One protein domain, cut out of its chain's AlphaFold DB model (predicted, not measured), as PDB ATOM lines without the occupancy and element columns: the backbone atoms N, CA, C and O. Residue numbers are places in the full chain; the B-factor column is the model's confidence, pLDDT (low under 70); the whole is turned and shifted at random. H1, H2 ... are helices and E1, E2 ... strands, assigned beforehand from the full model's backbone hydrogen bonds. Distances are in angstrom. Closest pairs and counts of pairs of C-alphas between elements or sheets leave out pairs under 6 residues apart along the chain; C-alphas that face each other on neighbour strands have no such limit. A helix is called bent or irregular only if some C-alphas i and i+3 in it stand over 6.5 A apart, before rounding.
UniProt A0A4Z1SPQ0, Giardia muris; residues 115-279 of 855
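What this domain is: This is residues 115 to 279 of the 855 residues of a protein of Giardia muris (UniProt A0A4Z1SPQ0). Two twisted sheets lie face to face as a sandwich, the four-stranded E1-E2-E4-E5 on the three-stranded E6-E7-E8, while a small third sheet, E3-E9-E10, sits beyond the E5 edge. Two short helices, H1 and H2, lie near one end of the larger sheet, and a long stretch with no named element, residues 249 to 279, passes along E8 and on to the last printed residue. The printed part has 165 residues with two named helices and ten named strands, in the order E1 E2 H1 E3 H2 E4 E5 E6 E7 E8 E9 E10; the two larger sheets are antiparallel and the small one is mixed. The class is mostly strand, with under half of the residues in named elements; the whole is compact, with a radius of gyration of the C-alphas of 15.9 A and spans of 49 by 42 by 34 A.

Where its parts are: The largest sheet holds E1, residues 117 to 126, 21.9 A, which begins at C-alpha 117 (-50.125, 7.333, 26.294) and bends by 90 degrees at residue 120; E2, 132 to 140, 24.6 A; E4, 169 to 176, 23.3 A; and E5, 188 to 195, 19.7 A. Facing it are E6, 199 to 206, 20.9 A; E7, 210 to 216, 19.7 A; and E8, 222 to 228, 20.5 A. The small sheet holds E3, 154 to 157; E9, 233 to 237; and E10, 245 to 248, ending at C-alpha 248 (-33.091, 18.201, 20.846). H1 is residues 142 to 145 and H2 is 162 to 168.

How they stand to each other: In the strongly twisted sheet E1 E2 E4 E5, backbone pairs within hydrogen-bond range are, for instance, N 123 and O 135 of the hairpin E1 and E2 at 2.8 A, N 136 and O 173 of the antiparallel neighbours E2 and E4 at 3.0 A, and N 172 and O 190 of the hairpin E4 and E5 at 2.8 A. The meander E6 E7 E8, each strand the antiparallel neighbour of the one before, has N 212 and O 204 at 2.8 A and N 213 and O 225 at 2.8 A. These two sheets form a sandwich, two sheets face to face, in which the parts that face each other are 9.6 A centre to centre and the strands of the one stand at 24 degrees to those of the other; the closest C-alphas of E1 and E6 are those of Thr 123 and Leu 203, 6.0 A apart. Residues 223 to 224 of E8 pair antiparallel with 261 to 262. The closest C-alphas of E5 and E9 are those of Phe 190 and Tyr 233, 7.1 A. E9 and E10 are a hairpin, with N 236 and O 245 at 2.8 A; E3 is parallel to E9, with no N and O pair within hydrogen-bond range. H2 is on the largest sheet at a height of 8.9 A and stands up from it at 56 degrees; it touches H1, with the closest C-alphas, Ala 145 and Asn 163, 5.8 A apart. H2 is only just irregular, C-alphas 164 and 167 being 6.52 A apart, and has 1 of 3 O i to N i+4 pairs and 2 of 4 O i to N i+3 pairs within range; H1 is too short for an O i to N i+4 pair.

The domain as a whole: The C-alphas of Pro 160 and Leu 279, the two farthest apart, are 49.2 A apart. The printed part has no cut, and the link E4 to E5, 11 residues, is long. Mean pLDDT of the printed part is 70.2, with 67 residues under 70, among them 141 to 165, 178 to 187 and 264 to 279.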
ATOM      1  N   SER A 115     -48.956   3.997  31.092       60.34
ATOM      2  CA  SER A 115     -49.219   5.008  32.135       60.34
ATOM      3  C   SER A 115     -49.383   6.453  31.641       60.34
ATOM      4  O   SER A 115     -49.850   7.285  32.414       60.34
ATOM      5  N   VAL A 116     -48.990   6.756  30.397       68.44
ATOM      6  CA  VAL A 116     -48.908   8.129  29.850       68.44
ATOM      7  C   VAL A 116     -49.696   8.271  28.544       68.44
ATOM      8  O   VAL A 116     -50.539   9.155  28.412       68.44
ATOM      9  N   PHE A 117     -49.440   7.374  27.586       79.44
ATOM     10  CA  PHE A 117     -50.125   7.333  26.294       79.44
ATOM     11  C   PHE A 117     -50.776   5.963  26.081       79.44
ATOM     12  O   PHE A 117     -50.136   4.928  26.303       79.44
ATOM     13  N   VAL A 118     -52.022   5.960  25.598       82.88
ATOM     14  CA  VAL A 118     -52.715   4.771  25.085       82.88
ATOM     15  C   VAL A 118     -52.112   4.420  23.720       82.88
ATOM     16  O   VAL A 118     -52.196   5.251  22.814       82.88
ATOM     17  N   PRO A 119     -51.493   3.238  23.543       84.94
ATOM     18  CA  PRO A 119     -50.825   2.880  22.296       84.94
ATOM     19  C   PRO A 119     -51.786   2.813  21.104       84.94
ATOM     20  O   PRO A 119     -52.900   2.306  21.231       84.94
ATOM     21  N   ALA A 120     -51.315   3.264  19.941       82.69
ATOM     22  CA  ALA A 120     -52.004   3.157  18.656       82.69
ATOM     23  C   ALA A 120     -51.237   2.261  17.664       82.69
ATOM     24  O   ALA A 120     -51.844   1.454  16.967       82.69
ATOM     25  N   GLN A 121     -49.904   2.367  17.630       84.81
ATOM     26  CA  GLN A 121     -49.020   1.574  16.766       84.81
ATOM     27  C   GLN A 121     -47.665   1.374  17.459       84.81
ATOM     28  O   GLN A 121     -47.258   2.213  18.269       84.81
ATOM     29  N   GLY A 122     -46.960   0.279  17.164       87.19
ATOM     30  CA  GLY A 122     -45.642  -0.006  17.731       87.19
ATOM     31  C   GLY A 122     -44.640  -0.561  16.723       87.19
ATOM     32  O   GLY A 122     -44.999  -0.970  15.621       87.19
ATOM     33  N   THR A 123     -43.369  -0.563  17.112       87.56
ATOM     34  CA  THR A 123     -42.254  -1.106  16.334       87.56
ATOM     35  C   THR A 123     -41.135  -1.597  17.256       87.56
ATOM     36  O   THR A 123     -41.095  -1.257  18.444       87.56
ATOM     37  N   LEU A 124     -40.227  -2.415  16.723       86.75
ATOM     38  CA  LEU A 124     -39.050  -2.907  17.439       86.75
ATOM     39  C   LEU A 124     -37.786  -2.185  16.975       86.75
ATOM     40  O   LEU A 124     -37.587  -1.962  15.783       86.75
ATOM     41  N   ALA A 125     -36.903  -1.890  17.925       86.00
ATOM     42  CA  ALA A 125     -35.555  -1.398  17.671       86.00
ATOM     43  C   ALA A 125     -34.516  -2.248  18.412       86.00
ATOM     44  O   ALA A 125     -34.831  -2.934  19.386       86.00
ATOM     45  N   THR A 126     -33.257  -2.158  17.990       84.69
ATOM     46  CA  THR A 126     -32.101  -2.542  18.812       84.69
ATOM     47  C   THR A 126     -31.199  -1.324  18.905       84.69
ATOM     48  O   THR A 126     -30.774  -0.812  17.875       84.69
ATOM     49  N   GLY A 127     -30.983  -0.821  20.118       76.69
ATOM     50  CA  GLY A 127     -30.239   0.414  20.341       76.69
ATOM     51  C   GLY A 127     -28.735   0.272  20.088       76.69
ATOM     52  O   GLY A 127     -28.221  -0.840  19.943       76.69
ATOM     53  N   PRO A 128     -27.995   1.398  20.082       75.50
ATOM     54  CA  PRO A 128     -26.534   1.404  19.944       75.50
ATOM     55  C   PRO A 128     -25.801   0.732  21.123       75.50
ATOM     56  O   PRO A 128     -24.609   0.451  21.035       75.50
ATOM     57  N   ASP A 129     -26.510   0.460  22.220       76.06
ATOM     58  CA  ASP A 129     -26.084  -0.332  23.378       76.06
ATOM     59  C   ASP A 129     -26.285  -1.853  23.198       76.06
ATOM     60  O   ASP A 129     -25.851  -2.637  24.042       76.06
ATOM     61  N   GLY A 130     -26.939  -2.280  22.113       77.94
ATOM     62  CA  GLY A 130     -27.307  -3.672  21.848       77.94
ATOM     63  C   GLY A 130     -28.564  -4.154  22.581       77.94
ATOM     64  O   GLY A 130     -28.892  -5.337  22.495       77.94
ATOM     65  N   VAL A 131     -29.281  -3.277  23.291       82.88
ATOM     66  CA  VAL A 131     -30.539  -3.624  23.972       82.88
ATOM     67  C   VAL A 131     -31.692  -3.570  22.971       82.88
ATOM     68  O   VAL A 131     -31.782  -2.652  22.157       82.88
ATOM     69  N   SER A 132     -32.598  -4.547  23.013       85.94
ATOM     70  CA  SER A 132     -33.841  -4.492  22.235       85.94
ATOM     71  C   SER A 132     -34.867  -3.586  22.919       85.94
ATOM     72  O   SER A 132     -35.071  -3.672  24.130       85.94
ATOM     73  N   TYR A 133     -35.561  -2.767  22.137       86.62
ATOM     74  CA  TYR A 133     -36.579  -1.828  22.604       86.62
ATOM     75  C   TYR A 133     -37.897  -2.063  21.872       86.62
ATOM     76  O   TYR A 133     -37.908  -2.282  20.661       86.62
ATOM     77  N   PHE A 134     -39.009  -1.950  22.597       89.06
ATOM     78  CA  PHE A 134     -40.320  -1.734  22.001       89.06
ATOM     79  C   PHE A 134     -40.641  -0.243  22.064       89.06
ATOM     80  O   PHE A 134     -40.636   0.367  23.136       89.06
ATOM     81  N   ILE A 135     -40.891   0.343  20.900       88.44
ATOM     82  CA  ILE A 135     -41.218   1.756  20.742       88.44
ATOM     83  C   ILE A 135     -42.670   1.828  20.296       88.44
ATOM     84  O   ILE A 135     -43.041   1.177  19.320       88.44
ATOM     85  N   TYR A 136     -43.494   2.616  20.981       88.50
ATOM     86  CA  TYR A 136     -44.881   2.813  20.577       88.50
ATOM     87  C   TYR A 136     -45.263   4.283  20.495       88.50
ATOM     88  O   TYR A 136     -44.815   5.109  21.289       88.50
ATOM     89  N   VAL A 137     -46.131   4.585  19.532       88.12
ATOM     90  CA  VAL A 137     -46.797   5.878  19.399       88.12
ATOM     91  C   VAL A 137     -48.244   5.722  19.850       88.12
ATOM     92  O   VAL A 137     -48.892   4.706  19.581       88.12
ATOM     93  N   GLY A 138     -48.743   6.704  20.594       86.81
ATOM     94  CA  GLY A 138     -50.038   6.644  21.257       86.81
ATOM     95  C   GLY A 138     -50.637   8.015  21.543       86.81
ATOM     96  O   GLY A 138     -50.040   9.048  21.250       86.81
ATOM     97  N   LEU A 139     -51.834   8.015  22.120       81.00
ATOM     98  CA  LEU A 139     -52.613   9.213  22.429       81.00
ATOM     99  C   LEU A 139     -52.666   9.443  23.941       81.00
ATOM    100  O   LEU A 139     -52.915   8.506  24.703       81.00
ATOM    101  N   ALA A 140     -52.455  10.681  24.388       72.69
ATOM    102  CA  ALA A 140     -52.573  11.023  25.804       72.69
ATOM    103  C   ALA A 140     -54.043  11.059  26.236       72.69
ATOM    104  O   ALA A 140     -54.860  11.764  25.639       72.69
ATOM    105  N   THR A 141     -54.397  10.353  27.312       63.91
ATOM    106  CA  THR A 141     -55.715  10.547  27.929       63.91
ATOM    107  C   THR A 141     -55.661  11.730  28.892       63.91
ATOM    108  O   THR A 141     -54.662  11.928  29.581       63.91
ATOM    109  N   ARG A 142     -56.748  12.512  29.001       57.69
ATOM    110  CA  ARG A 142     -56.804  13.674  29.918       57.69
ATOM    111  C   ARG A 142     -56.389  13.305  31.356       57.69
ATOM    112  O   ARG A 142     -55.615  14.018  31.974       57.69
ATOM    113  N   ARG A 143     -56.814  12.129  31.842       57.16
ATOM    114  CA  ARG A 143     -56.495  11.610  33.191       57.16
ATOM    115  C   ARG A 143     -55.027  11.220  33.397       57.16
ATOM    116  O   ARG A 143     -54.624  11.039  34.544       57.16
ATOM    117  N   GLU A 144     -54.272  11.015  32.324       54.06
ATOM    118  CA  GLU A 144     -52.845  10.676  32.357       54.06
ATOM    119  C   GLU A 144     -51.993  11.926  32.098       54.06
ATOM    120  O   GLU A 144     -50.991  12.115  32.782       54.06
ATOM    121  N   ALA A 145     -52.456  12.855  31.251       52.84
ATOM    122  CA  ALA A 145     -51.892  14.204  31.131       52.84
ATOM    123  C   ALA A 145     -51.908  14.963  32.475       52.84
ATOM    124  O   ALA A 145     -50.896  15.541  32.854       52.84
ATOM    125  N   ASP A 146     -52.998  14.869  33.249       51.78
ATOM    126  CA  ASP A 146     -53.107  15.442  34.606       51.78
ATOM    127  C   ASP A 146     -52.248  14.736  35.679       51.78
ATOM    128  O   ASP A 146     -52.263  15.127  36.847       51.78
ATOM    129  N   ARG A 147     -51.530  13.666  35.313       51.84
ATOM    130  CA  ARG A 147     -50.643  12.890  36.199       51.84
ATOM    131  C   ARG A 147     -49.185  12.880  35.755       51.84
ATOM    132  O   ARG A 147     -48.351  12.333  36.470       51.84
ATOM    133  N   CYS A 148     -48.894  13.434  34.587       52.97
ATOM    134  CA  CYS A 148     -47.533  13.691  34.160       52.97
ATOM    135  C   CYS A 148     -47.080  15.009  34.782       52.97
ATOM    136  O   CYS A 148     -47.807  16.000  34.704       52.97
ATOM    137  N   ASP A 149     -45.870  15.045  35.335       52.78
ATOM    138  CA  ASP A 149     -45.206  16.309  35.637       52.78
ATOM    139  C   ASP A 149     -44.933  17.011  34.298       52.78
ATOM    140  O   ASP A 149     -44.025  16.651  33.548       52.78
ATOM    141  N   SER A 150     -45.799  17.961  33.931       51.56
ATOM    142  CA  SER A 150     -45.843  18.535  32.577       51.56
ATOM    143  C   SER A 150     -44.571  19.306  32.202       51.56
ATOM    144  O   SER A 150     -44.295  19.500  31.019       51.56
ATOM    145  N   THR A 151     -43.744  19.645  33.194       48.59
ATOM    146  CA  THR A 151     -42.379  20.166  33.048       48.59
ATOM    147  C   THR A 151     -41.451  19.265  32.234       48.59
ATOM    148  O   THR A 151     -40.570  19.780  31.552       48.59
ATOM    149  N   ASP A 152     -41.646  17.943  32.249       53.06
ATOM    150  CA  ASP A 152     -40.766  16.999  31.541       53.06
ATOM    151  C   ASP A 152     -40.997  16.976  30.016       53.06
ATOM    152  O   ASP A 152     -40.181  16.425  29.275       53.06
ATOM    153  N   PHE A 153     -42.084  17.591  29.531       55.44
ATOM    154  CA  PHE A 153     -42.474  17.594  28.114       55.44
ATOM    155  C   PHE A 153     -42.257  18.943  27.400       55.44
ATOM    156  O   PHE A 153     -42.203  18.968  26.168       55.44
ATOM    157  N   PHE A 154     -42.105  20.057  28.132       54.97
ATOM    158  CA  PHE A 154     -42.070  21.413  27.560       54.97
ATOM    159  C   PHE A 154     -40.906  22.258  28.109       54.97
ATOM    160  O   PHE A 154     -40.918  22.674  29.263       54.97
ATOM    161  N   HIS A 155     -39.900  22.523  27.262       47.88
ATOM    162  CA  HIS A 155     -38.714  23.349  27.566       47.88
ATOM    163  C   HIS A 155     -39.024  24.833  27.861       47.88
ATOM    164  O   HIS A 155     -38.543  25.408  28.836       47.88
ATOM    165  N   LEU A 156     -39.780  25.488  26.979       51.34
ATOM    166  CA  LEU A 156     -40.336  26.820  27.227       51.34
ATOM    167  C   LEU A 156     -41.808  26.771  26.845       51.34
ATOM    168  O   LEU A 156     -42.151  26.468  25.700       51.34
ATOM    169  N   ASN A 157     -42.656  27.019  27.837       53.25
ATOM    170  CA  ASN A 157     -44.098  26.952  27.710       53.25
ATOM    171  C   ASN A 157     -44.679  28.309  28.108       53.25
ATOM    172  O   ASN A 157     -45.051  28.513  29.261       53.25
ATOM    173  N   ASP A 158     -44.742  29.226  27.142       48.97
ATOM    174  CA  ASP A 158     -45.379  30.537  27.330       48.97
ATOM    175  C   ASP A 158     -46.917  30.406  27.465       48.97
ATOM    176  O   ASP A 158     -47.600  31.347  27.866       48.97
ATOM    177  N   ASP A 159     -47.475  29.220  27.178       57.22
ATOM    178  CA  ASP A 159     -48.865  28.868  27.478       57.22
ATOM    179  C   ASP A 159     -49.060  28.572  28.987       57.22
ATOM    180  O   ASP A 159     -48.337  27.754  29.564       57.22
ATOM    181  N   PRO A 160     -50.063  29.160  29.662       54.94
ATOM    182  CA  PRO A 160     -50.308  28.927  31.089       54.94
ATOM    183  C   PRO A 160     -50.934  27.553  31.414       54.94
ATOM    184  O   PRO A 160     -51.209  27.264  32.579       54.94
ATOM    185  N   THR A 161     -51.225  26.714  30.415       61.81
ATOM    186  CA  THR A 161     -52.062  25.509  30.527       61.81
ATOM    187  C   THR A 161     -51.561  24.299  29.706       61.81
ATOM    188  O   THR A 161     -52.340  23.710  28.948       61.81
ATOM    189  N   PRO A 162     -50.314  23.816  29.895       59.75
ATOM    190  CA  PRO A 162     -49.745  22.698  29.121       59.75
ATOM    191  C   PRO A 162     -50.628  21.435  29.097       59.75
ATOM    192  O   PRO A 162     -50.759  20.786  28.060       59.75
ATOM    193  N   ASN A 163     -51.330  21.120  30.193       65.94
ATOM    194  CA  ASN A 163     -52.256  19.981  30.285       65.94
ATOM    195  C   ASN A 163     -53.425  20.030  29.275       65.94
ATOM    196  O   ASN A 163     -54.017  18.993  28.981       65.94
ATOM    197  N   ARG A 164     -53.765  21.206  28.723       69.56
ATOM    198  CA  ARG A 164     -54.747  21.340  27.628       69.56
ATOM    199  C   ARG A 164     -54.160  20.971  26.266       69.56
ATOM    200  O   ARG A 164     -54.906  20.551  25.386       69.56
ATOM    201  N   ILE A 165     -52.846  21.121  26.107       69.56
ATOM    202  CA  ILE A 165     -52.115  20.895  24.860       69.56
ATOM    203  C   ILE A 165     -51.698  19.427  24.727       69.56
ATOM    204  O   ILE A 165     -51.877  18.865  23.651       69.56
ATOM    205  N   ILE A 166     -51.219  18.780  25.803       71.62
ATOM    206  CA  ILE A 166     -50.776  17.365  25.795       71.62
ATOM    207  C   ILE A 166     -51.772  16.423  25.065       71.62
ATOM    208  O   ILE A 166     -51.319  15.648  24.224       71.62
ATOM    209  N   PRO A 167     -53.105  16.483  25.288       74.75
ATOM    210  CA  PRO A 167     -54.068  15.599  24.620       74.75
ATOM    211  C   PRO A 167     -54.259  15.854  23.118       74.75
ATOM    212  O   PRO A 167     -54.878  15.035  22.451       74.75
ATOM    213  N   LEU A 168     -53.775  16.977  22.580       78.25
ATOM    214  CA  LEU A 168     -53.928  17.337  21.165       78.25
ATOM    215  C   LEU A 168     -52.847  16.720  20.266       78.25
ATOM    216  O   LEU A 168     -52.941  16.858  19.045       78.25
ATOM    217  N   TYR A 169     -51.836  16.063  20.842       81.12
ATOM    218  CA  TYR A 169     -50.665  15.536  20.139       81.12
ATOM    219  C   TYR A 169     -50.458  14.045  20.409       81.12
ATOM    220  O   TYR A 169     -50.844  13.513  21.451       81.12
ATOM    221  N   TYR A 170     -49.823  13.364  19.456       84.81
ATOM    222  CA  TYR A 170     -49.318  12.015  19.682       84.81
ATOM    223  C   TYR A 170     -48.112  12.044  20.620       84.81
ATOM    224  O   TYR A 170     -47.249  12.917  20.536       84.81
ATOM    225  N   GLY A 171     -48.026  11.037  21.475       83.75
ATOM    226  CA  GLY A 171     -46.857  10.743  22.284       83.75
ATOM    227  C   GLY A 171     -46.089   9.538  21.761       83.75
ATOM    228  O   GLY A 171     -46.681   8.618  21.198       83.75
ATOM    229  N   CYS A 172     -44.778   9.527  21.976       86.00
ATOM    230  CA  CYS A 172     -43.900   8.386  21.754       86.00
ATOM    231  C   CYS A 172     -43.354   7.888  23.098       86.00
ATOM    232  O   CYS A 172     -42.944   8.688  23.943       86.00
ATOM    233  N   THR A 173     -43.323   6.569  23.286       85.88
ATOM    234  CA  THR A 173     -42.779   5.908  24.476       85.88
ATOM    235  C   THR A 173     -41.798   4.813  24.071       85.88
ATOM    236  O   THR A 173     -42.077   4.009  23.180       85.88
ATOM    237  N   VAL A 174     -40.652   4.772  24.752       85.31
ATOM    238  CA  VAL A 174     -39.568   3.804  24.545       85.31
ATOM    239  C   VAL A 174     -39.453   2.914  25.780       85.31
ATOM    240  O   VAL A 174     -39.181   3.399  26.884       85.31
ATOM    241  N   VAL A 175     -39.650   1.610  25.587       84.38
ATOM    242  CA  VAL A 175     -39.622   0.594  26.647       84.38
ATOM    243  C   VAL A 175     -38.521  -0.427  26.346       84.38
ATOM    244  O   VAL A 175     -38.502  -0.983  25.245       84.38
ATOM    245  N   PRO A 176     -37.594  -0.701  27.280       83.06
ATOM    246  CA  PRO A 176     -36.564  -1.708  27.077       83.06
ATOM    247  C   PRO A 176     -37.141  -3.117  27.253       83.06
ATOM    248  O   PRO A 176     -37.946  -3.381  28.146       83.06
ATOM    249  N   LEU A 177     -36.678  -4.050  26.430       81.81
ATOM    250  CA  LEU A 177     -37.076  -5.457  26.466       81.81
ATOM    251  C   LEU A 177     -36.046  -6.288  27.241       81.81
ATOM    252  O   LEU A 177     -35.566  -7.318  26.765       81.81
ATOM    253  N   VAL A 178     -35.691  -5.821  28.444       68.44
ATOM    254  CA  VAL A 178     -34.881  -6.601  29.393       68.44
ATOM    255  C   VAL A 178     -35.718  -7.784  29.883       68.44
ATOM    256  O   VAL A 178     -36.909  -7.645  30.161       68.44
ATOM    257  N   GLY A 179     -35.122  -8.974  29.917       55.41
ATOM    258  CA  GLY A 179     -35.884 -10.219  29.988       55.41
ATOM    259  C   GLY A 179     -36.605 -10.481  31.315       55.41
ATOM    260  O   GLY A 179     -35.989 -10.460  32.375       55.41
ATOM    261  N   SER A 180     -37.867 -10.912  31.202       49.16
ATOM    262  CA  SER A 180     -38.574 -11.751  32.183       49.16
ATOM    263  C   SER A 180     -38.904 -11.139  33.556       49.16
ATOM    264  O   SER A 180     -38.731 -11.803  34.575       49.16
ATOM    265  N   GLU A 181     -39.510  -9.951  33.590       56.19
ATOM    266  CA  GLU A 181     -40.452  -9.584  34.664       56.19
ATOM    267  C   GLU A 181     -41.448  -8.509  34.175       56.19
ATOM    268  O   GLU A 181     -41.441  -8.132  32.999       56.19
ATOM    269  N   THR A 182     -42.366  -8.039  35.029       51.41
ATOM    270  CA  THR A 182     -43.282  -6.935  34.679       51.41
ATOM    271  C   THR A 182     -42.536  -5.603  34.660       51.41
ATOM    272  O   THR A 182     -42.472  -4.913  35.678       51.41
ATOM    273  N   THR A 183     -41.989  -5.229  33.506       53.75
ATOM    274  CA  THR A 183     -41.286  -3.957  33.315       53.75
ATOM    275  C   THR A 183     -42.244  -2.764  33.421       53.75
ATOM    276  O   THR A 183     -43.044  -2.470  32.532       53.75
ATOM    277  N   THR A 184     -42.142  -2.047  34.541       51.75
ATOM    278  CA  THR A 184     -42.684  -0.690  34.730       51.75
ATOM    279  C   THR A 184     -41.797   0.394  34.123       51.75
ATOM    280  O   THR A 184     -42.218   1.545  34.006       51.75
ATOM    281  N   ASP A 185     -40.574   0.026  33.752       53.78
ATOM    282  CA  ASP A 185     -39.455   0.942  33.580       53.78
ATOM    283  C   ASP A 185     -39.446   1.520  32.162       53.78
ATOM    284  O   ASP A 185     -38.641   1.169  31.298       53.78
ATOM    285  N   VAL A 186     -40.395   2.423  31.926       62.00
ATOM    286  CA  VAL A 186     -40.394   3.322  30.774       62.00
ATOM    287  C   VAL A 186     -39.128   4.177  30.834       62.00
ATOM    288  O   VAL A 186     -39.011   5.064  31.676       62.00
ATOM    289  N   ILE A 187     -38.187   3.936  29.917       66.12
ATOM    290  CA  ILE A 187     -36.950   4.728  29.816       66.12
ATOM    291  C   ILE A 187     -37.254   6.158  29.368       66.12
ATOM    292  O   ILE A 187     -36.575   7.100  29.783       66.12
ATOM    293  N   LYS A 188     -38.267   6.335  28.509       71.88
ATOM    294  CA  LYS A 188     -38.678   7.656  28.035       71.88
ATOM    295  C   LYS A 188     -40.106   7.685  27.517       71.88
ATOM    296  O   LYS A 188     -40.517   6.791  26.782       71.88
ATOM    297  N   SER A 189     -40.773   8.798  27.787       77.06
ATOM    298  CA  SER A 189     -41.942   9.279  27.056       77.06
ATOM    299  C   SER A 189     -41.661  10.708  26.595       77.06
ATOM    300  O   SER A 189     -40.990  11.453  27.304       77.06
ATOM    301  N   PHE A 190     -42.129  11.084  25.409       77.19
ATOM    302  CA  PHE A 190     -42.038  12.447  24.877       77.19
ATOM    303  C   PHE A 190     -43.190  12.705  23.900       77.19
ATOM    304  O   PHE A 190     -43.767  11.760  23.359       77.19
ATOM    305  N   LEU A 191     -43.552  13.967  23.679       79.31
ATOM    306  CA  LEU A 191     -44.557  14.330  22.678       79.31
ATOM    307  C   LEU A 191     -43.929  14.458  21.287       79.31
ATOM    308  O   LEU A 191     -42.783  14.875  21.145       79.31
ATOM    309  N   LEU A 192     -44.706  14.111  20.265       81.81
ATOM    310  CA  LEU A 192     -44.387  14.328  18.860       81.81
ATOM    311  C   LEU A 192     -45.088  15.609  18.372       81.81
ATOM    312  O   LEU A 192     -46.231  15.854  18.759       81.81
ATOM    313  N   PRO A 193     -44.504  16.379  17.435       80.94
ATOM    314  CA  PRO A 193     -45.161  17.531  16.803       80.94
ATOM    315  C   PRO A 193     -46.256  17.125  15.786       80.94
ATOM    316  O   PRO A 193     -46.492  17.807  14.791       80.94
ATOM    317  N   ILE A 194     -46.949  16.007  16.029       83.06
ATOM    318  CA  ILE A 194     -48.024  15.458  15.198       83.06
ATOM    319  C   ILE A 194     -49.337  15.589  15.975       83.06
ATOM    320  O   ILE A 194     -49.490  14.991  17.041       83.06
ATOM    321  N   LYS A 195     -50.292  16.365  15.452       82.44
ATOM    322  CA  LYS A 195     -51.622  16.544  16.065       82.44
ATOM    323  C   LYS A 195     -52.435  15.245  15.996       82.44
ATOM    324  O   LYS A 195     -52.382  14.562  14.979       82.44
ATOM    325  N   GLN A 196     -53.267  14.957  17.002       78.94
ATOM    326  CA  GLN A 196     -54.162  13.784  17.044       78.94
ATOM    327  C   GLN A 196     -55.063  13.661  15.799       78.94
ATOM    328  O   GLN A 196     -55.406  12.551  15.401       78.94
ATOM    329  N   ARG A 197     -55.433  14.788  15.172       79.88
ATOM    330  CA  ARG A 197     -56.245  14.823  13.939       79.88
ATOM    331  C   ARG A 197     -55.542  14.242  12.702       79.88
ATOM    332  O   ARG A 197     -56.202  13.993  11.703       79.88
ATOM    333  N   ASN A 198     -54.221  14.082  12.755       80.94
ATOM    334  CA  ASN A 198     -53.412  13.500  11.690       80.94
ATOM    335  C   ASN A 198     -53.372  11.971  11.860       80.94
ATOM    336  O   ASN A 198     -53.345  11.466  12.986       80.94
ATOM    337  N   GLN A 199     -53.314  11.217  10.763       80.88
ATOM    338  CA  GLN A 199     -53.258   9.753  10.823       80.88
ATOM    339  C   GLN A 199     -51.810   9.257  10.738       80.88
ATOM    340  O   GLN A 199     -51.154   9.458   9.718       80.88
ATOM    341  N   ILE A 200     -51.323   8.561  11.773       80.62
ATOM    342  CA  ILE A 200     -50.064   7.800  11.690       80.62
ATOM    343  C   ILE A 200     -50.256   6.617  10.728       80.62
ATOM    344  O   ILE A 200     -51.275   5.926  10.793       80.62
ATOM    345  N   LEU A 201     -49.284   6.389   9.845       75.56
ATOM    346  CA  LEU A 201     -49.283   5.282   8.883       75.56
ATOM    347  C   LEU A 201     -48.278   4.188   9.257       75.56
ATOM    348  O   LEU A 201     -48.610   2.999   9.231       75.56
ATOM    349  N   SER A 202     -47.045   4.571   9.590       77.75
ATOM    350  CA  SER A 202     -45.966   3.623   9.876       77.75
ATOM    351  C   SER A 202     -44.933   4.162  10.864       77.75
ATOM    352  O   SER A 202     -44.706   5.367  10.988       77.75
ATOM    353  N   LEU A 203     -44.299   3.215  11.560       83.56
ATOM    354  CA  LEU A 203     -43.186   3.416  12.482       83.56
ATOM    355  C   LEU A 203     -42.046   2.485  12.056       83.56
ATOM    356  O   LEU A 203     -42.134   1.270  12.255       83.56
ATOM    357  N   ARG A 204     -40.977   3.035  11.476       83.00
ATOM    358  CA  ARG A 204     -39.787   2.262  11.081       83.00
ATOM    359  C   ARG A 204     -38.534   2.777  11.779       83.00
ATOM    360  O   ARG A 204     -38.505   3.916  12.234       83.00
ATOM    361  N   VAL A 205     -37.503   1.942  11.856       80.75
ATOM    362  CA  VAL A 205     -36.217   2.294  12.468       80.75
ATOM    363  C   VAL A 205     -35.123   2.162  11.416       80.75
ATOM    364  O   VAL A 205     -34.841   1.069  10.932       80.75
ATOM    365  N   GLU A 206     -34.525   3.288  11.051       77.56
ATOM    366  CA  GLU A 206     -33.389   3.380  10.140       77.56
ATOM    367  C   GLU A 206     -32.082   3.484  10.934       77.56
ATOM    368  O   GLU A 206     -32.056   3.998  12.050       77.56
ATOM    369  N   HIS A 207     -30.982   2.994  10.357       70.69
ATOM    370  CA  HIS A 207     -29.605   3.149  10.864       70.69
ATOM    371  C   HIS A 207     -29.327   2.716  12.327       70.69
ATOM    372  O   HIS A 207     -28.221   2.913  12.820       70.69
ATOM    373  N   GLY A 208     -30.279   2.053  12.990       67.12
ATOM    374  CA  GLY A 208     -30.168   1.502  14.345       67.12
ATOM    375  C   GLY A 208     -30.838   2.360  15.422       67.12
ATOM    376  O   GLY A 208     -31.534   1.814  16.273       67.12
ATOM    377  N   ASP A 209     -30.692   3.686  15.370       80.00
ATOM    378  CA  ASP A 209     -31.193   4.614  16.396       80.00
ATOM    379  C   ASP A 209     -32.327   5.547  15.922       80.00
ATOM    380  O   ASP A 209     -32.985   6.177  16.755       80.00
ATOM    381  N   ARG A 210     -32.580   5.643  14.609       85.69
ATOM    382  CA  ARG A 210     -33.446   6.662  14.000       85.69
ATOM    383  C   ARG A 210     -34.856   6.133  13.722       85.69
ATOM    384  O   ARG A 210     -35.107   5.482  12.713       85.69
ATOM    385  N   LEU A 211     -35.796   6.446  14.606       87.19
ATOM    386  CA  LEU A 211     -37.230   6.224  14.428       87.19
ATOM    387  C   LEU A 211     -37.805   7.217  13.404       87.19
ATOM    388  O   LEU A 211     -37.888   8.413  13.684       87.19
ATOM    389  N   CYS A 212     -38.265   6.721  12.259       87.81
ATOM    390  CA  CYS A 212     -39.024   7.488  11.273       87.81
ATOM    391  C   CYS A 212     -40.526   7.215  11.452       87.81
ATOM    392  O   CYS A 212     -40.965   6.060  11.438       87.81
ATOM    393  N   VAL A 213     -41.302   8.286  11.635       88.44
ATOM    394  CA  VAL A 213     -42.756   8.278  11.853       88.44
ATOM    395  C   VAL A 213     -43.430   8.943  10.657       88.44
ATOM    396  O   VAL A 213     -43.373  10.166  10.516       88.44
ATOM    397  N   SER A 214     -44.063   8.142   9.798       86.19
ATOM    398  CA  SER A 214     -44.772   8.620   8.603       86.19
ATOM    399  C   SER A 214     -46.263   8.814   8.915       86.19
ATOM    400  O   SER A 214     -46.891   7.948   9.531       86.19
ATOM    401  N   TYR A 215     -46.846   9.940   8.501       83.50
ATOM    402  CA  TYR A 215     -48.235  10.311   8.793       83.50
ATOM    403  C   TYR A 215     -48.874  11.141   7.668       83.50
ATOM    404  O   TYR A 215     -48.183  11.815   6.910       83.50
ATOM    405  N   ILE A 216     -50.207  11.132   7.587       79.06
ATOM    406  CA  ILE A 216     -50.984  12.044   6.732       79.06
ATOM    407  C   ILE A 216     -51.484  13.214   7.579       79.06
ATOM    408  O   ILE A 216     -52.036  13.011   8.667       79.06
ATOM    409  N   ASN A 217     -51.264  14.444   7.108       81.25
ATOM    410  CA  ASN A 217     -51.753  15.654   7.766       81.25
ATOM    411  C   ASN A 217     -53.219  15.975   7.384       81.25
ATOM    412  O   ASN A 217     -53.831  15.283   6.578       81.25
ATOM    413  N   SER A 218     -53.794  17.036   7.962       75.50
ATOM    414  CA  SER A 218     -55.168  17.482   7.656       75.50
ATOM    415  C   SER A 218     -55.416  17.854   6.192       75.50
ATOM    416  O   SER A 218     -56.565  17.924   5.770       75.50
ATOM    417  N   ASP A 219     -54.348  18.086   5.437       76.81
ATOM    418  CA  ASP A 219     -54.354  18.661   4.097       76.81
ATOM    419  C   ASP A 219     -53.971  17.571   3.065       76.81
ATOM    420  O   ASP A 219     -53.576  17.849   1.939       76.81
ATOM    421  N   SER A 220     -54.092  16.298   3.476       76.44
ATOM    422  CA  SER A 220     -53.785  15.068   2.729       76.44
ATOM    423  C   SER A 220     -52.319  14.864   2.313       76.44
ATOM    424  O   SER A 220     -52.005  13.873   1.649       76.44
ATOM    425  N   TYR A 221     -51.387  15.715   2.751       76.31
ATOM    426  CA  TYR A 221     -49.962  15.489   2.512       76.31
ATOM    427  C   TYR A 221     -49.425  14.354   3.383       76.31
ATOM    428  O   TYR A 221     -49.594  14.347   4.606       76.31
ATOM    429  N   THR A 222     -48.693  13.435   2.751       81.00
ATOM    430  CA  THR A 222     -47.794  12.529   3.469       81.00
ATOM    431  C   THR A 222     -46.574  13.302   3.938       81.00
ATOM    432  O   THR A 222     -45.808  13.843   3.135       81.00
ATOM    433  N   LEU A 223     -46.376  13.288   5.248       85.56
ATOM    434  CA  LEU A 223     -45.240  13.867   5.935       85.56
ATOM    435  C   LEU A 223     -44.543  12.805   6.782       85.56
ATOM    436  O   LEU A 223     -45.131  11.800   7.184       85.56
ATOM    437  N   GLU A 224     -43.276  13.042   7.081       88.19
ATOM    438  CA  GLU A 224     -42.473  12.159   7.908       88.19
ATOM    439  C   GLU A 224     -41.560  12.955   8.826       88.19
ATOM    440  O   GLU A 224     -40.939  13.931   8.408       88.19
ATOM    441  N   ILE A 225     -41.458  12.516  10.079       88.75
ATOM    442  CA  ILE A 225     -40.493  13.038  11.041       88.75
ATOM    443  C   ILE A 225     -39.560  11.916  11.499       88.75
ATOM    444  O   ILE A 225     -40.009  10.810  11.798       88.75
ATOM    445  N   ALA A 226     -38.256  12.196  11.545       88.12
ATOM    446  CA  ALA A 226     -37.220  11.209  11.835       88.12
ATOM    447  C   ALA A 226     -36.386  11.619  13.056       88.12
ATOM    448  O   ALA A 226     -35.784  12.692  13.062       88.12
ATOM    449  N   LEU A 227     -36.364  10.761  14.078       86.31
ATOM    450  CA  LEU A 227     -35.952  11.067  15.451       86.31
ATOM    451  C   LEU A 227     -35.030   9.980  16.014       86.31
ATOM    452  O   LEU A 227     -35.354   8.800  15.923       86.31
ATOM    453  N   THR A 228     -33.937  10.342  16.680       86.50
ATOM    454  CA  THR A 228     -33.141   9.382  17.462       86.50
ATOM    455  C   THR A 228     -33.931   8.984  18.712       86.50
ATOM    456  O   THR A 228     -34.124   9.794  19.618       86.50
ATOM    457  N   PHE A 229     -34.416   7.740  18.803       78.88
ATOM    458  CA  PHE A 229     -35.437   7.392  19.807       78.88
ATOM    459  C   PHE A 229     -34.951   7.483  21.262       78.88
ATOM    460  O   PHE A 229     -35.759   7.721  22.165       78.88
ATOM    461  N   LEU A 230     -33.642   7.374  21.514       80.00
ATOM    462  CA  LEU A 230     -33.057   7.601  22.842       80.00
ATOM    463  C   LEU A 230     -32.889   9.098  23.175       80.00
ATOM    464  O   LEU A 230     -33.119   9.486  24.322       80.00
ATOM    465  N   GLN A 231     -32.635   9.972  22.197       79.69
ATOM    466  CA  GLN A 231     -32.405  11.414  22.396       79.69
ATOM    467  C   GLN A 231     -33.669  12.129  22.906       79.69
ATOM    468  O   GLN A 231     -34.766  11.916  22.387       79.69
ATOM    469  N   ARG A 232     -33.556  12.940  23.966       75.56
ATOM    470  CA  ARG A 232     -34.679  13.754  24.468       75.56
ATOM    471  C   ARG A 232     -34.949  14.934  23.529       75.56
ATOM    472  O   ARG A 232     -34.026  15.459  22.910       75.56
ATOM    473  N   TYR A 233     -36.207  15.361  23.473       75.81
ATOM    474  CA  TYR A 233     -36.683  16.450  22.623       75.81
ATOM    475  C   TYR A 233     -37.578  17.401  23.410       75.81
ATOM    476  O   TYR A 233     -38.260  16.980  24.344       75.81
ATOM    477  N   LYS A 234     -37.593  18.668  23.001       72.44
ATOM    478  CA  LYS A 234     -38.425  19.732  23.567       72.44
ATOM    479  C   LYS A 234     -39.331  20.289  22.480       72.44
ATOM    480  O   LYS A 234     -38.857  20.624  21.394       72.44
ATOM    481  N   MET A 235     -40.616  20.420  22.794       73.94
ATOM    482  CA  MET A 235     -41.525  21.293  22.054       73.94
ATOM    483  C   MET A 235     -41.435  22.709  22.637       73.94
ATOM    484  O   MET A 235     -41.351  22.875  23.857       73.94
ATOM    485  N   TYR A 236     -41.454  23.708  21.760       71.31
ATOM    486  CA  TYR A 236     -41.416  25.132  22.077       71.31
ATOM    487  C   TYR A 236     -42.689  25.786  21.533       71.31
ATOM    488  O   TYR A 236     -43.025  25.616  20.356       71.31
ATOM    489  N   PHE A 237     -43.394  26.517  22.398       67.75
ATOM    490  CA  PHE A 237     -44.675  27.158  22.103       67.75
ATOM    491  C   PHE A 237     -44.562  28.661  22.340       67.75
ATOM    492  O   PHE A 237     -44.417  29.082  23.484       67.75
ATOM    493  N   TYR A 238     -44.693  29.455  21.279       61.34
ATOM    494  CA  TYR A 238     -44.614  30.920  21.322       61.34
ATOM    495  C   TYR A 238     -46.004  31.562  21.138       61.34
ATOM    496  O   TYR A 238     -46.169  32.562  20.446       61.34
ATOM    497  N   GLY A 239     -47.028  30.942  21.735       53.53
ATOM    498  CA  GLY A 239     -48.441  31.302  21.571       53.53
ATOM    499  C   GLY A 239     -49.178  30.486  20.499       53.53
ATOM    500  O   GLY A 239     -48.567  29.820  19.662       53.53
ATOM    501  N   ILE A 240     -50.515  30.541  20.548       51.47
ATOM    502  CA  ILE A 240     -51.456  29.643  19.842       51.47
ATOM    503  C   ILE A 240     -51.269  29.635  18.314       51.47
ATOM    504  O   ILE A 240     -51.426  28.589  17.682       51.47
ATOM    505  N   GLU A 241     -50.925  30.780  17.724       46.97
ATOM    506  CA  GLU A 241     -50.784  30.950  16.270       46.97
ATOM    507  C   GLU A 241     -49.393  30.567  15.739       46.97
ATOM    508  O   GLU A 241     -49.206  30.425  14.531       46.97
ATOM    509  N   THR A 242     -48.403  30.379  16.617       51.72
ATOM    510  CA  THR A 242     -47.037  30.068  16.177       51.72
ATOM    511  C   THR A 242     -46.876  28.591  15.805       51.72
ATOM    512  O   THR A 242     -47.393  27.710  16.501       51.72
ATOM    513  N   PRO A 243     -46.143  28.270  14.722       56.41
ATOM    514  CA  PRO A 243     -45.813  26.888  14.408       56.41
ATOM    515  C   PRO A 243     -44.883  26.337  15.493       56.41
ATOM    516  O   PRO A 243     -43.814  26.894  15.748       56.41
ATOM    517  N   ILE A 244     -45.292  25.230  16.116       68.50
ATOM    518  CA  ILE A 244     -44.528  24.573  17.181       68.50
ATOM    519  C   ILE A 244     -43.146  24.204  16.660       68.50
ATOM    520  O   ILE A 244     -43.009  23.455  15.690       68.50
ATOM    521  N   GLN A 245     -42.126  24.694  17.351       73.50
ATOM    522  CA  GLN A 245     -40.743  24.333  17.085       73.50
ATOM    523  C   GLN A 245     -40.373  23.126  17.951       73.50
ATOM    524  O   GLN A 245     -40.818  22.996  19.093       73.50
ATOM    525  N   TYR A 246     -39.594  22.206  17.391       78.19
ATOM    526  CA  TYR A 246     -39.251  20.935  18.023       78.19
ATOM    527  C   TYR A 246     -37.767  20.660  17.797       78.19
ATOM    528  O   TYR A 246     -37.322  20.625  16.654       78.19
ATOM    529  N   ALA A 247     -36.990  20.529  18.870       76.38
ATOM    530  CA  ALA A 247     -35.532  20.382  18.804       76.38
ATOM    531  C   ALA A 247     -35.013  19.431  19.897       76.38
ATOM    532  O   ALA A 247     -35.735  19.159  20.864       76.38
ATOM    533  N   PRO A 248     -33.770  18.924  19.774       79.00
ATOM    534  CA  PRO A 248     -33.091  18.201  20.846       79.00
ATOM    535  C   PRO A 248     -33.102  18.939  22.195       79.00
ATOM    536  O   PRO A 248     -33.073  20.167  22.268       79.00
ATOM    537  N   ASP A 249     -33.110  18.162  23.277       71.88
ATOM    538  CA  ASP A 249     -32.967  18.636  24.662       71.88
ATOM    539  C   ASP A 249     -31.587  19.290  24.898       71.88
ATOM    540  O   ASP A 249     -31.473  20.284  25.619       71.88
ATOM    541  N   GLU A 250     -30.564  18.762  24.217       73.25
ATOM    542  CA  GLU A 250     -29.162  19.193  24.248       73.25
ATOM    543  C   GLU A 250     -29.001  20.705  23.973       73.25
ATOM    544  O   GLU A 250     -29.345  21.164  22.881       73.25
ATOM    545  N   PRO A 251     -28.413  21.496  24.894       62.06
ATOM    546  CA  PRO A 251     -28.354  22.956  24.764       62.06
ATOM    547  C   PRO A 251     -27.515  23.437  23.570       62.06
ATOM    548  O   PRO A 251     -27.762  24.521  23.049       62.06
ATOM    549  N   GLU A 252     -26.560  22.628  23.103       65.38
ATOM    550  CA  GLU A 252     -25.753  22.911  21.908       65.38
ATOM    551  C   GLU A 252     -26.532  22.701  20.595       65.38
ATOM    552  O   GLU A 252     -26.196  23.315  19.586       65.38
ATOM    553  N   ARG A 253     -27.597  21.881  20.616       61.81
ATOM    554  CA  ARG A 253     -28.444  21.536  19.458       61.81
ATOM    555  C   ARG A 253     -29.881  22.047  19.560       61.81
ATOM    556  O   ARG A 253     -30.690  21.796  18.673       61.81
ATOM    557  N   ALA A 254     -30.218  22.819  20.591       57.38
ATOM    558  CA  ALA A 254     -31.563  23.356  20.816       57.38
ATOM    559  C   ALA A 254     -32.078  24.311  19.706       57.38
ATOM    560  O   ALA A 254     -33.219  24.760  19.771       57.38
ATOM    561  N   ARG A 255     -31.250  24.627  18.698       60.34
ATOM    562  CA  ARG A 255     -31.600  25.404  17.493       60.34
ATOM    563  C   ARG A 255     -31.784  24.547  16.233       60.34
ATOM    564  O   ARG A 255     -32.241  25.069  15.218       60.34
ATOM    565  N   ASP A 256     -31.448  23.259  16.289       72.69
ATOM    566  CA  ASP A 256     -31.570  22.324  15.170       72.69
ATOM    567  C   ASP A 256     -33.022  21.827  15.091       72.69
ATOM    568  O   ASP A 256     -33.358  20.720  15.522       72.69
ATOM    569  N   TYR A 257     -33.915  22.694  14.603       75.00
ATOM    570  CA  TYR A 257     -35.345  22.401  14.540       75.00
ATOM    571  C   TYR A 257     -35.647  21.254  13.575       75.00
ATOM    572  O   TYR A 257     -35.438  21.349  12.364       75.00
ATOM    573  N   ILE A 258     -36.207  20.179  14.120       79.12
ATOM    574  CA  ILE A 258     -36.629  18.999  13.379       79.12
ATOM    575  C   ILE A 258     -37.982  19.301  12.741       79.12
ATOM    576  O   ILE A 258     -39.023  19.278  13.400       79.12
ATOM    577  N   GLN A 259     -37.959  19.579  11.442       75.94
ATOM    578  CA  GLN A 259     -39.161  19.751  10.633       75.94
ATOM    579  C   GLN A 259     -39.563  18.421   9.978       75.94
ATOM    580  O   GLN A 259     -38.686  17.645   9.583       75.94
ATOM    581  N   PRO A 260     -40.870  18.138   9.838       84.25
ATOM    582  CA  PRO A 260     -41.327  17.028   9.019       84.25
ATOM    583  C   PRO A 260     -41.064  17.321   7.536       84.25
ATOM    584  O   PRO A 260     -41.248  18.450   7.079       84.25
ATOM    585  N   TYR A 261     -40.668  16.306   6.772       82.94
ATOM    586  CA  TYR A 261     -40.435  16.409   5.330       82.94
ATOM    587  C   TYR A 261     -41.490  15.635   4.534       82.94
ATOM    588  O   TYR A 261     -42.067  14.661   5.018       82.94
ATOM    589  N   LEU A 262     -41.746  16.073   3.299       82.75
ATOM    590  CA  LEU A 262     -42.678  15.405   2.394       82.75
ATOM    591  C   LEU A 262     -42.086  14.081   1.896       82.75
ATOM    592  O   LEU A 262     -40.930  14.028   1.467       82.75
ATOM    593  N   VAL A 263     -42.888  13.018   1.921       73.44
ATOM    594  CA  VAL A 263     -42.491  11.679   1.464       73.44
ATOM    595  C   VAL A 263     -43.493  11.189   0.415       73.44
ATOM    596  O   VAL A 263     -44.695  11.249   0.660       73.44
ATOM    597  N   PRO A 264     -43.051  10.713  -0.766       62.31
ATOM    598  CA  PRO A 264     -43.967  10.142  -1.749       62.31
ATOM    599  C   PRO A 264     -44.581   8.844  -1.211       62.31
ATOM    600  O   PRO A 264     -43.895   8.062  -0.552       62.31
ATOM    601  N   MET A 265     -45.843   8.567  -1.555       57.88
ATOM    602  CA  MET A 265     -46.586   7.376  -1.097       57.88
ATOM    603  C   MET A 265     -45.853   6.042  -1.334       57.88
ATOM    604  O   MET A 265     -46.084   5.094  -0.598       57.88
ATOM    605  N   SER A 266     -44.958   5.964  -2.326       52.03
ATOM    606  CA  SER A 266     -44.121   4.791  -2.632       52.03
ATOM    607  C   SER A 266     -42.923   4.586  -1.693       52.03
ATOM    608  O   SER A 266     -42.361   3.496  -1.658       52.03
ATOM    609  N   LYS A 267     -42.514   5.615  -0.938       51.72
ATOM    610  CA  LYS A 267     -41.508   5.519   0.136       51.72
ATOM    611  C   LYS A 267     -42.127   5.297   1.514       51.72
ATOM    612  O   LYS A 267     -41.407   4.907   2.431       51.72
ATOM    613  N   ILE A 268     -43.435   5.514   1.665       54.47
ATOM    614  CA  ILE A 268     -44.150   4.943   2.805       54.47
ATOM    615  C   ILE A 268     -44.161   3.442   2.570       54.47
ATOM    616  O   ILE A 268     -44.865   2.944   1.696       54.47
ATOM    617  N   ASP A 269     -43.330   2.747   3.335       47.41
ATOM    618  CA  ASP A 269     -43.180   1.300   3.292       47.41
ATOM    619  C   ASP A 269     -44.544   0.587   3.142       47.41
ATOM    620  O   ASP A 269     -45.511   0.879   3.867       47.41
ATOM    621  N   ALA A 270     -44.625  -0.333   2.173       38.53
ATOM    622  CA  ALA A 270     -45.839  -1.070   1.816       38.53
ATOM    623  C   ALA A 270     -46.392  -1.920   2.980       38.53
ATOM    624  O   ALA A 270     -47.564  -2.312   2.964       38.53
ATOM    625  N   SER A 271     -45.595  -2.107   4.039       36.09
ATOM    626  CA  SER A 271     -46.046  -2.539   5.366       36.09
ATOM    627  C   SER A 271     -47.296  -1.795   5.865       36.09
ATOM    628  O   SER A 271     -48.201  -2.423   6.414       36.09
ATOM    629  N   SER A 272     -47.405  -0.485   5.617       35.72
ATOM    630  CA  SER A 272     -48.556   0.341   6.017       35.72
ATOM    631  C   SER A 272     -49.849  -0.032   5.280       35.72
ATOM    632  O   SER A 272     -50.920  -0.097   5.889       35.72
ATOM    633  N   LYS A 273     -49.750  -0.402   3.995       36.47
ATOM    634  CA  LYS A 273     -50.845  -1.001   3.211       36.47
ATOM    635  C   LYS A 273     -51.093  -2.480   3.548       36.47
ATOM    636  O   LYS A 273     -51.876  -3.126   2.856       36.47
ATOM    637  N   ARG A 274     -50.502  -3.000   4.635       42.62
ATOM    638  CA  ARG A 274     -50.597  -4.400   5.081       42.62
ATOM    639  C   ARG A 274     -50.299  -5.363   3.931       42.62
ATOM    640  O   ARG A 274     -51.136  -6.200   3.596       42.62
ATOM    641  N   SER A 275     -49.115  -5.241   3.325       37.62
ATOM    642  CA  SER A 275     -48.590  -6.303   2.464       37.62
ATOM    643  C   SER A 275     -48.639  -7.612   3.254       37.62
ATOM    644  O   SER A 275     -47.928  -7.766   4.247       37.62
ATOM    645  N   ILE A 276     -49.508  -8.534   2.835       49.69
ATOM    646  CA  ILE A 276     -49.862  -9.737   3.605       49.69
ATOM    647  C   ILE A 276     -48.659 -10.674   3.818       49.69
ATOM    648  O   ILE A 276     -48.721 -11.579   4.645       49.69
ATOM    649  N   LEU A 277     -47.522 -10.397   3.176       45.47
ATOM    650  CA  LEU A 277     -46.204 -10.810   3.641       45.47
ATOM    651  C   LEU A 277     -45.281  -9.601   3.745       45.47
ATOM    652  O   LEU A 277     -45.153  -8.820   2.802       45.47
ATOM    653  N   HIS A 278     -44.561  -9.517   4.859       43.56
ATOM    654  CA  HIS A 278     -43.360  -8.699   4.964       43.56
ATOM    655  C   HIS A 278     -42.177  -9.502   4.413       43.56
ATOM    656  O   HIS A 278     -41.495 -10.222   5.143       43.56
ATOM    657  N   LEU A 279     -41.948  -9.407   3.104       49.69
ATOM    658  CA  LEU A 279     -40.764  -9.985   2.475       49.69
ATOM    659  C   LEU A 279     -39.587  -9.020   2.645       49.69
ATOM    660  O   LEU A 279     -39.672  -7.849   2.298       49.69
TER     661      LEU A 279